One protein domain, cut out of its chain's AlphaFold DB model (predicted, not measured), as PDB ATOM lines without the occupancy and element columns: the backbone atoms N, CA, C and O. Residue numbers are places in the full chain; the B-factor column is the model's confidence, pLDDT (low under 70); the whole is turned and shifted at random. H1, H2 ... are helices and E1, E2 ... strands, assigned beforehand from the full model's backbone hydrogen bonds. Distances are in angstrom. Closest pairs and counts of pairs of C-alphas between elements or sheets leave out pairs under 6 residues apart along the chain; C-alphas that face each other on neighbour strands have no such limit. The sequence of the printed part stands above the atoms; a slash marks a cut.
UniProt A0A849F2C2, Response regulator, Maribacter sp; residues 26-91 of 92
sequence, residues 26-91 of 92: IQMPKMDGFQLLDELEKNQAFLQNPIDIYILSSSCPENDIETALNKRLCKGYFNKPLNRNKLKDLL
ATOM      1  N   ILE A  26      23.822  38.244   4.622       85.88
ATOM      2  CA  ILE A  26      23.300  37.002   5.230       85.88
ATOM      3  C   ILE A  26      24.191  36.574   6.394       85.88
ATOM      4  O   ILE A  26      23.732  36.291   7.497       85.88
ATOM      5  N   GLN A  27      25.503  36.554   6.159       82.19
ATOM      6  CA  GLN A  27      26.465  35.988   7.098       82.19
ATOM      7  C   GLN A  27      26.911  37.050   8.106       82.19
ATOM      8  O   GLN A  27      28.030  37.557   8.047       82.19
ATOM      9  N   MET A  28      26.027  37.381   9.047       82.19
ATOM     10  CA  MET A  28      26.306  38.324  10.128       82.19
ATOM     11  C   MET A  28      26.453  37.627  11.490       82.19
ATOM     12  O   MET A  28      25.736  36.673  11.799       82.19
ATOM     13  N   PRO A  29      27.357  38.111  12.362       69.56
ATOM     14  CA  PRO A  29      27.414  37.647  13.738       69.56
ATOM     15  C   PRO A  29      26.176  38.128  14.514       69.56
ATOM     16  O   PRO A  29      25.815  39.302  14.448       69.56
ATOM     17  N   LYS A  30      25.601  37.236  15.333       77.25
ATOM     18  CA  LYS A  30      24.432  37.421  16.228       77.25
ATOM     19  C   LYS A  30      23.047  37.305  15.587       77.25
ATOM     20  O   LYS A  30      22.181  36.728  16.230       77.25
ATOM     21  N   MET A  31      22.830  37.831  14.383       76.94
ATOM     22  CA  MET A  31      21.539  37.747  13.688       76.94
ATOM     23  C   MET A  31      21.771  37.553  12.198       76.94
ATOM     24  O   MET A  31      22.501  38.334  11.597       76.94
ATOM     25  N   ASP A  32      21.143  36.532  11.626       85.69
ATOM     26  CA  ASP A  32      21.196  36.246  10.192       85.69
ATOM     27  C   ASP A  32      20.392  37.302   9.408       85.69
ATOM     28  O   ASP A  32      19.337  37.762   9.856       85.69
ATOM     29  N   GLY A  33      20.870  37.687   8.226       86.50
ATOM     30  CA  GLY A  33      20.167  38.601   7.326       86.50
ATOM     31  C   GLY A  33      18.745  38.147   6.981       86.50
ATOM     32  O   GLY A  33      17.853  38.988   6.863       86.50
ATOM     33  N   PHE A  34      18.493  36.835   6.904       88.88
ATOM     34  CA  PHE A  34      17.133  36.317   6.720       88.88
ATOM     35  C   PHE A  34      16.229  36.576   7.928       88.88
ATOM     36  O   PHE A  34      15.075  36.961   7.755       88.88
ATOM     37  N   GLN A  35      16.759  36.435   9.146       89.12
ATOM     38  CA  GLN A  35      16.010  36.736  10.370       89.12
ATOM     39  C   GLN A  35      15.679  38.224  10.461       89.12
ATOM     40  O   GLN A  35      14.566  38.584  10.835       89.12
ATOM     41  N   LEU A  36      16.616  39.095  10.074       88.25
ATOM     42  CA  LEU A  36      16.351  40.530   9.995       88.25
ATOM     43  C   LEU A  36      15.205  40.828   9.024       88.25
ATOM     44  O   LEU A  36      14.323  41.624   9.337       88.25
ATOM     45  N   LEU A  37      15.211  40.189   7.855       88.88
ATOM     46  CA  LEU A  37      14.159  40.370   6.865       88.88
ATOM     47  C   LEU A  37      12.794  39.904   7.392       88.88
ATOM     48  O   LEU A  37      11.804  40.612   7.219       88.88
ATOM     49  N   ASP A  38      12.755  38.779   8.108       89.31
ATOM     50  CA  ASP A  38      11.543  38.287   8.770       89.31
ATOM     51  C   ASP A  38      11.010  39.263   9.825       89.31
ATOM     52  O   ASP A  38       9.804  39.489   9.914       89.31
ATOM     53  N   GLU A  39      11.888  39.876  10.621       87.56
ATOM     54  CA  GLU A  39      11.492  40.901  11.593       87.56
ATOM     55  C   GLU A  39      10.970  42.176  10.914       87.56
ATOM     56  O   GLU A  39       9.989  42.768  11.369       87.56
ATOM     57  N   LEU A  40      11.569  42.581   9.790       85.81
ATOM     58  CA  LEU A  40      11.088  43.718   9.000       85.81
ATOM     59  C   LEU A  40       9.702  43.445   8.407       85.81
ATOM     60  O   LEU A  40       8.843  44.327   8.428       85.81
ATOM     61  N   GLU A  41       9.453  42.225   7.933       86.50
ATOM     62  CA  GLU A  41       8.162  41.830   7.363       86.50
ATOM     63  C   GLU A  41       7.031  41.774   8.390       86.50
ATOM     64  O   GLU A  41       5.875  42.023   8.044       86.50
ATOM     65  N   LYS A  42       7.337  41.512   9.664       87.69
ATOM     66  CA  LYS A  42       6.343  41.569  10.750       87.69
ATOM     67  C   LYS A  42       5.867  42.993  11.038       87.69
ATOM     68  O   LYS A  42       4.768  43.177  11.564       87.69
ATOM     69  N   ASN A  43       6.665  44.007  10.709       83.44
ATOM     70  CA  ASN A  43       6.319  45.397  10.963       83.44
ATOM     71  C   ASN A  43       5.570  46.004   9.764       83.44
ATOM     72  O   ASN A  43       6.135  46.298   8.709       83.44
ATOM     73  N   GLN A  44       4.270  46.254   9.960       79.69
ATOM     74  CA  GLN A  44       3.387  46.794   8.923       79.69
ATOM     75  C   GLN A  44       3.851  48.135   8.337       79.69
ATOM     76  O   GLN A  44       3.502  48.432   7.196       79.69
ATOM     77  N   ALA A  45       4.645  48.932   9.058       78.56
ATOM     78  CA  ALA A  45       5.158  50.196   8.535       78.56
ATOM     79  C   ALA A  45       6.061  49.977   7.308       78.56
ATOM     80  O   ALA A  45       5.914  50.678   6.305       78.56
ATOM     81  N   PHE A  46       6.925  48.956   7.337       78.50
ATOM     82  CA  PHE A  46       7.766  48.591   6.191       78.50
ATOM     83  C   PHE A  46       6.966  47.932   5.073       78.50
ATOM     84  O   PHE A  46       7.347  48.004   3.912       78.50
ATOM     85  N   LEU A  47       5.828  47.323   5.396       78.38
ATOM     86  CA  LEU A  47       4.936  46.738   4.401       78.38
ATOM     87  C   LEU A  47       4.105  47.786   3.649       78.38
ATOM     88  O   LEU A  47       3.822  47.591   2.469       78.38
ATOM     89  N   GLN A  48       3.683  48.853   4.331       80.25
ATOM     90  CA  GLN A  48       2.898  49.950   3.753       80.25
ATOM     91  C   GLN A  48       3.777  50.950   3.002       80.25
ATOM     92  O   GLN A  48       3.340  51.540   2.019       80.25
ATOM     93  N   ASN A  49       5.016  51.127   3.458       77.12
ATOM     94  CA  ASN A  49       5.982  52.021   2.845       77.12
ATOM     95  C   ASN A  49       7.303  51.275   2.595       77.12
ATOM     96  O   ASN A  49       8.275  51.501   3.325       77.12
ATOM     97  N   PRO A  50       7.338  50.376   1.593       75.69
ATOM     98  CA  PRO A  50       8.481  49.506   1.364       75.69
ATOM     99  C   PRO A  50       9.761  50.291   1.083       75.69
ATOM    100  O   PRO A  50       9.751  51.405   0.544       75.69
ATOM    101  N   ILE A  51      10.856  49.678   1.520       82.88
ATOM    102  CA  ILE A  51      12.238  50.055   1.246       82.88
ATOM    103  C   ILE A  51      12.792  48.981   0.312       82.88
ATOM    104  O   ILE A  51      12.448  47.806   0.461       82.88
ATOM    105  N   ASP A  52      13.652  49.364  -0.623       85.88
ATOM    106  CA  ASP A  52      14.238  48.412  -1.556       85.88
ATOM    107  C   ASP A  52      15.346  47.630  -0.860       85.88
ATOM    108  O   ASP A  52      16.450  48.133  -0.644       85.88
ATOM    109  N   ILE A  53      15.035  46.397  -0.461       90.56
ATOM    110  CA  ILE A  53      15.974  45.536   0.253       90.56
ATOM    111  C   ILE A  53      16.590  44.527  -0.709       90.56
ATOM    112  O   ILE A  53      15.890  43.803  -1.417       90.56
ATOM    113  N   TYR A  54      17.917  44.447  -0.681       91.00
ATOM    114  CA  TYR A  54      18.693  43.483  -1.447       91.00
ATOM    115  C   TYR A  54      19.609  42.690  -0.527       91.00
ATOM    116  O   TYR A  54      20.309  43.251   0.317       91.00
ATOM    117  N   ILE A  55      19.642  41.377  -0.716       91.69
ATOM    118  CA  ILE A  55      20.518  40.491   0.040       91.69
ATOM    119  C   ILE A  55      21.885  40.396  -0.638       91.69
ATOM    120  O   ILE A  55      21.984  40.267  -1.856       91.69
ATOM    121  N   LEU A  56      22.948  40.438   0.163       91.06
ATOM    122  CA  LEU A  56      24.333  40.258  -0.236       91.06
ATOM    123  C   LEU A  56      24.918  39.040   0.457       91.06
ATOM    124  O   LEU A  56      24.912  38.945   1.682       91.06
ATOM    125  N   SER A  57      25.532  38.156  -0.319       89.38
ATOM    126  CA  SER A  57      26.191  36.979   0.235       89.38
ATOM    127  C   SER A  57      27.503  36.669  -0.468       89.38
ATOM    128  O   SER A  57      27.689  36.961  -1.650       89.38
ATOM    129  N   SER A  58      28.445  36.092   0.277       87.88
ATOM    130  CA  SER A  58      29.725  35.616  -0.263       87.88
ATOM    131  C   SER A  58      29.550  34.345  -1.103       87.88
ATOM    132  O   SER A  58      30.323  34.105  -2.028       87.88
ATOM    133  N   SER A  59      28.515  33.555  -0.811       84.06
ATOM    134  CA  SER A  59      28.093  32.367  -1.558       84.06
ATOM    135  C   SER A  59      26.656  32.534  -2.037       84.06
ATOM    136  O   SER A  59      25.865  33.177  -1.361       84.06
ATOM    137  N   CYS A  60      26.281  31.937  -3.165       82.50
ATOM    138  CA  CYS A  60      24.906  32.014  -3.671       82.50
ATOM    139  C   CYS A  60      24.352  30.609  -3.933       82.50
ATOM    140  O   CYS A  60      24.251  30.212  -5.094       82.50
ATOM    141  N   PRO A  61      24.064  29.818  -2.883       86.81
ATOM    142  CA  PRO A  61      23.342  28.567  -3.064       86.81
ATOM    143  C   PRO A  61      21.947  28.857  -3.627       86.81
ATOM    144  O   PRO A  61      21.309  29.827  -3.219       86.81
ATOM    145  N   GLU A  62      21.451  28.001  -4.520       88.75
ATOM    146  CA  GLU A  62      20.111  28.155  -5.113       88.75
ATOM    147  C   GLU A  62      19.018  28.265  -4.044       88.75
ATOM    148  O   GLU A  62      18.177  29.153  -4.123       88.75
ATOM    149  N   ASN A  63      19.102  27.462  -2.980       90.00
ATOM    150  CA  ASN A  63      18.147  27.507  -1.873       90.00
ATOM    151  C   ASN A  63      18.100  28.871  -1.156       90.00
ATOM    152  O   ASN A  63      17.029  29.319  -0.750       90.00
ATOM    153  N   ASP A  64      19.237  29.558  -1.011       89.69
ATOM    154  CA  ASP A  64      19.275  30.884  -0.379       89.69
ATOM    155  C   ASP A  64      18.684  31.946  -1.306       89.69
ATOM    156  O   ASP A  64      17.993  32.856  -0.847       89.69
ATOM    157  N   ILE A  65      18.942  31.825  -2.613       89.31
ATOM    158  CA  ILE A  65      18.363  32.706  -3.628       89.31
ATOM    159  C   ILE A  65      16.841  32.540  -3.634       89.31
ATOM    160  O   ILE A  65      16.123  33.531  -3.541       89.31
ATOM    161  N   GLU A  66      16.341  31.305  -3.685       91.31
ATOM    162  CA  GLU A  66      14.905  31.016  -3.628       91.31
ATOM    163  C   GLU A  66      14.280  31.531  -2.333       91.31
ATOM    164  O   GLU A  66      13.253  32.210  -2.361       91.31
ATOM    165  N   THR A  67      14.926  31.271  -1.192       90.31
ATOM    166  CA  THR A  67      14.467  31.771   0.108       90.31
ATOM    167  C   THR A  67      14.362  33.288   0.095       90.31
ATOM    168  O   THR A  67      13.350  33.817   0.539       90.31
ATOM    169  N   ALA A  68      15.362  33.992  -0.436       90.38
ATOM    170  CA  ALA A  68      15.352  35.444  -0.533       90.38
ATOM    171  C   ALA A  68      14.253  35.969  -1.457       90.38
ATOM    172  O   ALA A  68      13.556  36.904  -1.087       90.38
ATOM    173  N   LEU A  69      14.089  35.388  -2.644       88.94
ATOM    174  CA  LEU A  69      13.105  35.842  -3.631       88.94
ATOM    175  C   LEU A  69      11.656  35.562  -3.202       88.94
ATOM    176  O   LEU A  69      10.744  36.247  -3.653       88.94
ATOM    177  N   ASN A  70      11.439  34.598  -2.304       91.38
ATOM    178  CA  ASN A  70      10.129  34.325  -1.708       91.38
ATOM    179  C   ASN A  70       9.734  35.320  -0.603       91.38
ATOM    180  O   ASN A  70       8.610  35.266  -0.098       91.38
ATOM    181  N   LYS A  71      10.639  36.216  -0.199       89.75
ATOM    182  CA  LYS A  71      10.387  37.202   0.854       89.75
ATOM    183  C   LYS A  71       9.774  38.453   0.251       89.75
ATOM    184  O   LYS A  71      10.225  38.974  -0.763       89.75
ATOM    185  N   ARG A  72       8.739  38.959   0.908       87.81
ATOM    186  CA  ARG A  72       7.895  40.057   0.438       87.81
ATOM    187  C   ARG A  72       8.644  41.380   0.301       87.81
ATOM    188  O   ARG A  72       8.272  42.195  -0.537       87.81
ATOM    189  N   LEU A  73       9.636  41.619   1.155       87.94
ATOM    190  CA  LEU A  73      10.428  42.850   1.148       87.94
ATOM    191  C   LEU A  73      11.734  42.737   0.352       87.94
ATOM    192  O   LEU A  73      12.366  43.757   0.086       87.94
ATOM    193  N   CYS A  74      12.145  41.533  -0.048       91.06
ATOM    194  CA  CYS A  74      13.378  41.334  -0.800       91.06
ATOM    195  C   CYS A  74      13.144  41.552  -2.296       91.06
ATOM    196  O   CYS A  74      12.358  40.850  -2.927       91.06
ATOM    197  N   LYS A  75      13.873  42.500  -2.886       90.31
ATOM    198  CA  LYS A  75      13.852  42.759  -4.331       90.31
ATOM    199  C   LYS A  75      14.925  42.002  -5.103       90.31
ATOM    200  O   LYS A  75      14.870  41.951  -6.329       90.31
ATOM    201  N   GLY A  76      15.912  41.422  -4.423       89.19
ATOM    202  CA  GLY A  76      16.947  40.661  -5.105       89.19
ATOM    203  C   GLY A  76      18.066  40.163  -4.208       89.19
ATOM    204  O   GLY A  76      18.193  40.531  -3.042       89.19
ATOM    205  N   TYR A  77      18.900  39.323  -4.809       90.69
ATOM    206  CA  TYR A  77      20.014  38.645  -4.167       90.69
ATOM    207  C   TYR A  77      21.270  38.816  -5.019       90.69
ATOM    208  O   TYR A  77      21.252  38.542  -6.220       90.69
ATOM    209  N   PHE A  78      22.380  39.229  -4.409       89.44
ATOM    210  CA  PHE A  78      23.641  39.448  -5.106       89.44
ATOM    211  C   PHE A  78      24.810  38.736  -4.442       89.44
ATOM    212  O   PHE A  78      24.981  38.735  -3.221       89.44
ATOM    213  N   ASN A  79      25.689  38.211  -5.294       89.19
ATOM    214  CA  ASN A  79      27.000  37.758  -4.868       89.19
ATOM    215  C   ASN A  79      27.911  38.954  -4.567       89.19
ATOM    216  O   ASN A  79      27.931  39.953  -5.293       89.19
ATOM    217  N   LYS A  80      28.707  38.821  -3.514       87.44
ATOM    218  CA  LYS A  80      29.818  39.725  -3.233       87.44
ATOM    219  C   LYS A  80      31.048  39.330  -4.067       87.44
ATOM    220  O   LYS A  80      31.268  38.142  -4.296       87.44
ATOM    221  N   PRO A  81      31.895  40.294  -4.465       86.88
ATOM    222  CA  PRO A  81      31.722  41.734  -4.286       86.88
ATOM    223  C   PRO A  81      30.695  42.319  -5.270       86.88
ATOM    224  O   PRO A  81      30.661  41.953  -6.446       86.88
ATOM    225  N   LEU A  82      29.903  43.292  -4.809       82.69
ATOM    226  CA  LEU A  82      29.092  44.129  -5.698       82.69
ATOM    227  C   LEU A  82      30.026  44.942  -6.597       82.69
ATOM    228  O   LEU A  82      30.835  45.738  -6.116       82.69
ATOM    229  N   ASN A  83      29.919  44.752  -7.910       84.25
ATOM    230  CA  ASN A  83      30.649  45.579  -8.862       84.25
ATOM    231  C   ASN A  83      29.868  46.877  -9.148       84.25
ATOM    232  O   ASN A  83      28.650  46.957  -8.977       84.25
ATOM    233  N   ARG A  84      30.575  47.917  -9.607       84.44
ATOM    234  CA  ARG A  84      29.957  49.223  -9.908       84.44
ATOM    235  C   ARG A  84      28.877  49.141 -10.988       84.44
ATOM    236  O   ARG A  84      27.966  49.955 -10.967       84.44
ATOM    237  N   ASN A  85      28.988  48.195 -11.918       85.06
ATOM    238  CA  ASN A  85      28.021  48.043 -13.004       85.06
ATOM    239  C   ASN A  85      26.679  47.527 -12.469       85.06
ATOM    240  O   ASN A  85      25.677  48.198 -12.661       85.06
ATOM    241  N   LYS A  86      26.681  46.452 -11.668       79.81
ATOM    242  CA  LYS A  86      25.485  45.937 -10.981       79.81
ATOM    243  C   LYS A  86      24.845  47.000 -10.091       79.81
ATOM    244  O   LYS A  86      23.629  47.094 -10.035       79.81
ATOM    245  N   LEU A  87      25.652  47.815  -9.404       81.69
ATOM    246  CA  LEU A  87      25.120  48.907  -8.585       81.69
ATOM    247  C   LEU A  87      24.423  49.981  -9.435       81.69
ATOM    248  O   LEU A  87      23.395  50.500  -9.024       81.69
ATOM    249  N   LYS A  88      24.969  50.319 -10.610       84.31
ATOM    250  CA  LYS A  88      24.310  51.247 -11.539       84.31
ATOM    251  C   LYS A  88      22.988  50.675 -12.033       84.31
ATOM    252  O   LYS A  88      22.006  51.398 -12.033       84.31
ATOM    253  N   ASP A  89      22.961  49.395 -12.390       81.25
ATOM    254  CA  ASP A  89      21.742  48.729 -12.861       81.25
ATOM    255  C   ASP A  89      20.635  48.715 -11.790       81.25
ATOM    256  O   ASP A  89      19.462  48.757 -12.131       81.25
ATOM    257  N   LEU A  90      21.003  48.705 -10.502       77.56
ATOM    258  CA  LEU A  90      20.070  48.796  -9.370       77.56
ATOM    259  C   LEU A  90      19.521  50.206  -9.102       77.56
ATOM    260  O   LEU A  90      18.509  50.335  -8.420       77.56
ATOM    261  N   LEU A  91      20.230  51.249  -9.543       75.06
ATOM    262  CA  LEU A  91      19.939  52.655  -9.229       75.06
ATOM    263  C   LEU A  91      19.274  53.418 -10.386       75.06
ATOM    264  O   LEU A  91      18.955  54.595 -10.214       75.06
TER     265      LEU A  91
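AT A GLANCE: This is residues 26 to 91 of the 92 residues of the protein "Response regulator" of Maribacter sp (UniProt A0A849F2C2). Two parallel strands, E1 and E2, lie side by side as a small ribbon in the middle, with H3 packed over one face, mostly at E2, and H1 more loosely over the same face at E1. H2 sits beyond the far end of H1, and H4 lies off at the other side of the ribbon, away from the other helices. The printed part has 66 residues, with four named helices and two named strands in the order H1, H2, E1, H3, E2, H4; the sheet's order is E1, E2, and the class is mixed, helices and strands. The whole is compact, with a radius of gyration of the C-alphas of 12.3 A, and rounded, with spans of 32 by 27 by 21 A.

IN THESE COORDINATES: Strand E1 is residues 52 to 57, 16.6 A from first to last C-alpha, and begins with C-alpha 52 at (14.238, 48.412, -1.556). Strand E2 is residues 74 to 79, 14.7 A long. Between them along the chain is H3, residues 62 to 69, 10.5 A long. Before E1 come H1, residues 33 to 42, 14.5 A long, with C-alpha 33 at (20.167, 38.601, 7.326), and H2, residues 44 to 48, 6.1 A long. After E2 comes H4, residues 84 to 91, 10.6 A long, which ends with C-alpha 91 at (19.939, 52.655, -9.229).

HOW THE PARTS SIT: E1 and E2 are parallel neighbours, with 28 degrees between their directions. N 55 and O 76 are 2.9 A apart and N 78 and O 55 are 2.8 A apart, both within hydrogen-bond range. E1, H3 and E2 form a strand-helix-strand unit, two parallel neighbour strands with a helix between them along the chain, and its crossover is right-handed. The closest C-alphas of H3 and E2 are those of Ile 65 and Tyr 77, 6.2 A apart. The closest of H1 and E1 are those of Gly 33 and Ile 55, 7.5 A apart. H1 and H3 are close but not clearly touching, with the C-alphas of Phe 34 and Ala 68 the closest at 7.5 A; they run the same way at a shallow tilt of 29 degrees. H1 and H2 are also close but not clearly touching, with the C-alphas of Leu 40 and Phe 46 the closest at 6.5 A. H4 is apart from H1, H2, H3 and E1. In H1, H2, H3 and H4 every O i to N i+4 pair is within hydrogen-bond range.

THE WHOLE: The two C-alphas farthest apart are those of Gln 44 and Asn 85, at 33.0 A. The printed part has no cut, and the five links between successive named elements are tight. The mean pLDDT of the printed part is 85.4, and one printed residue, Pro 29, is under 70.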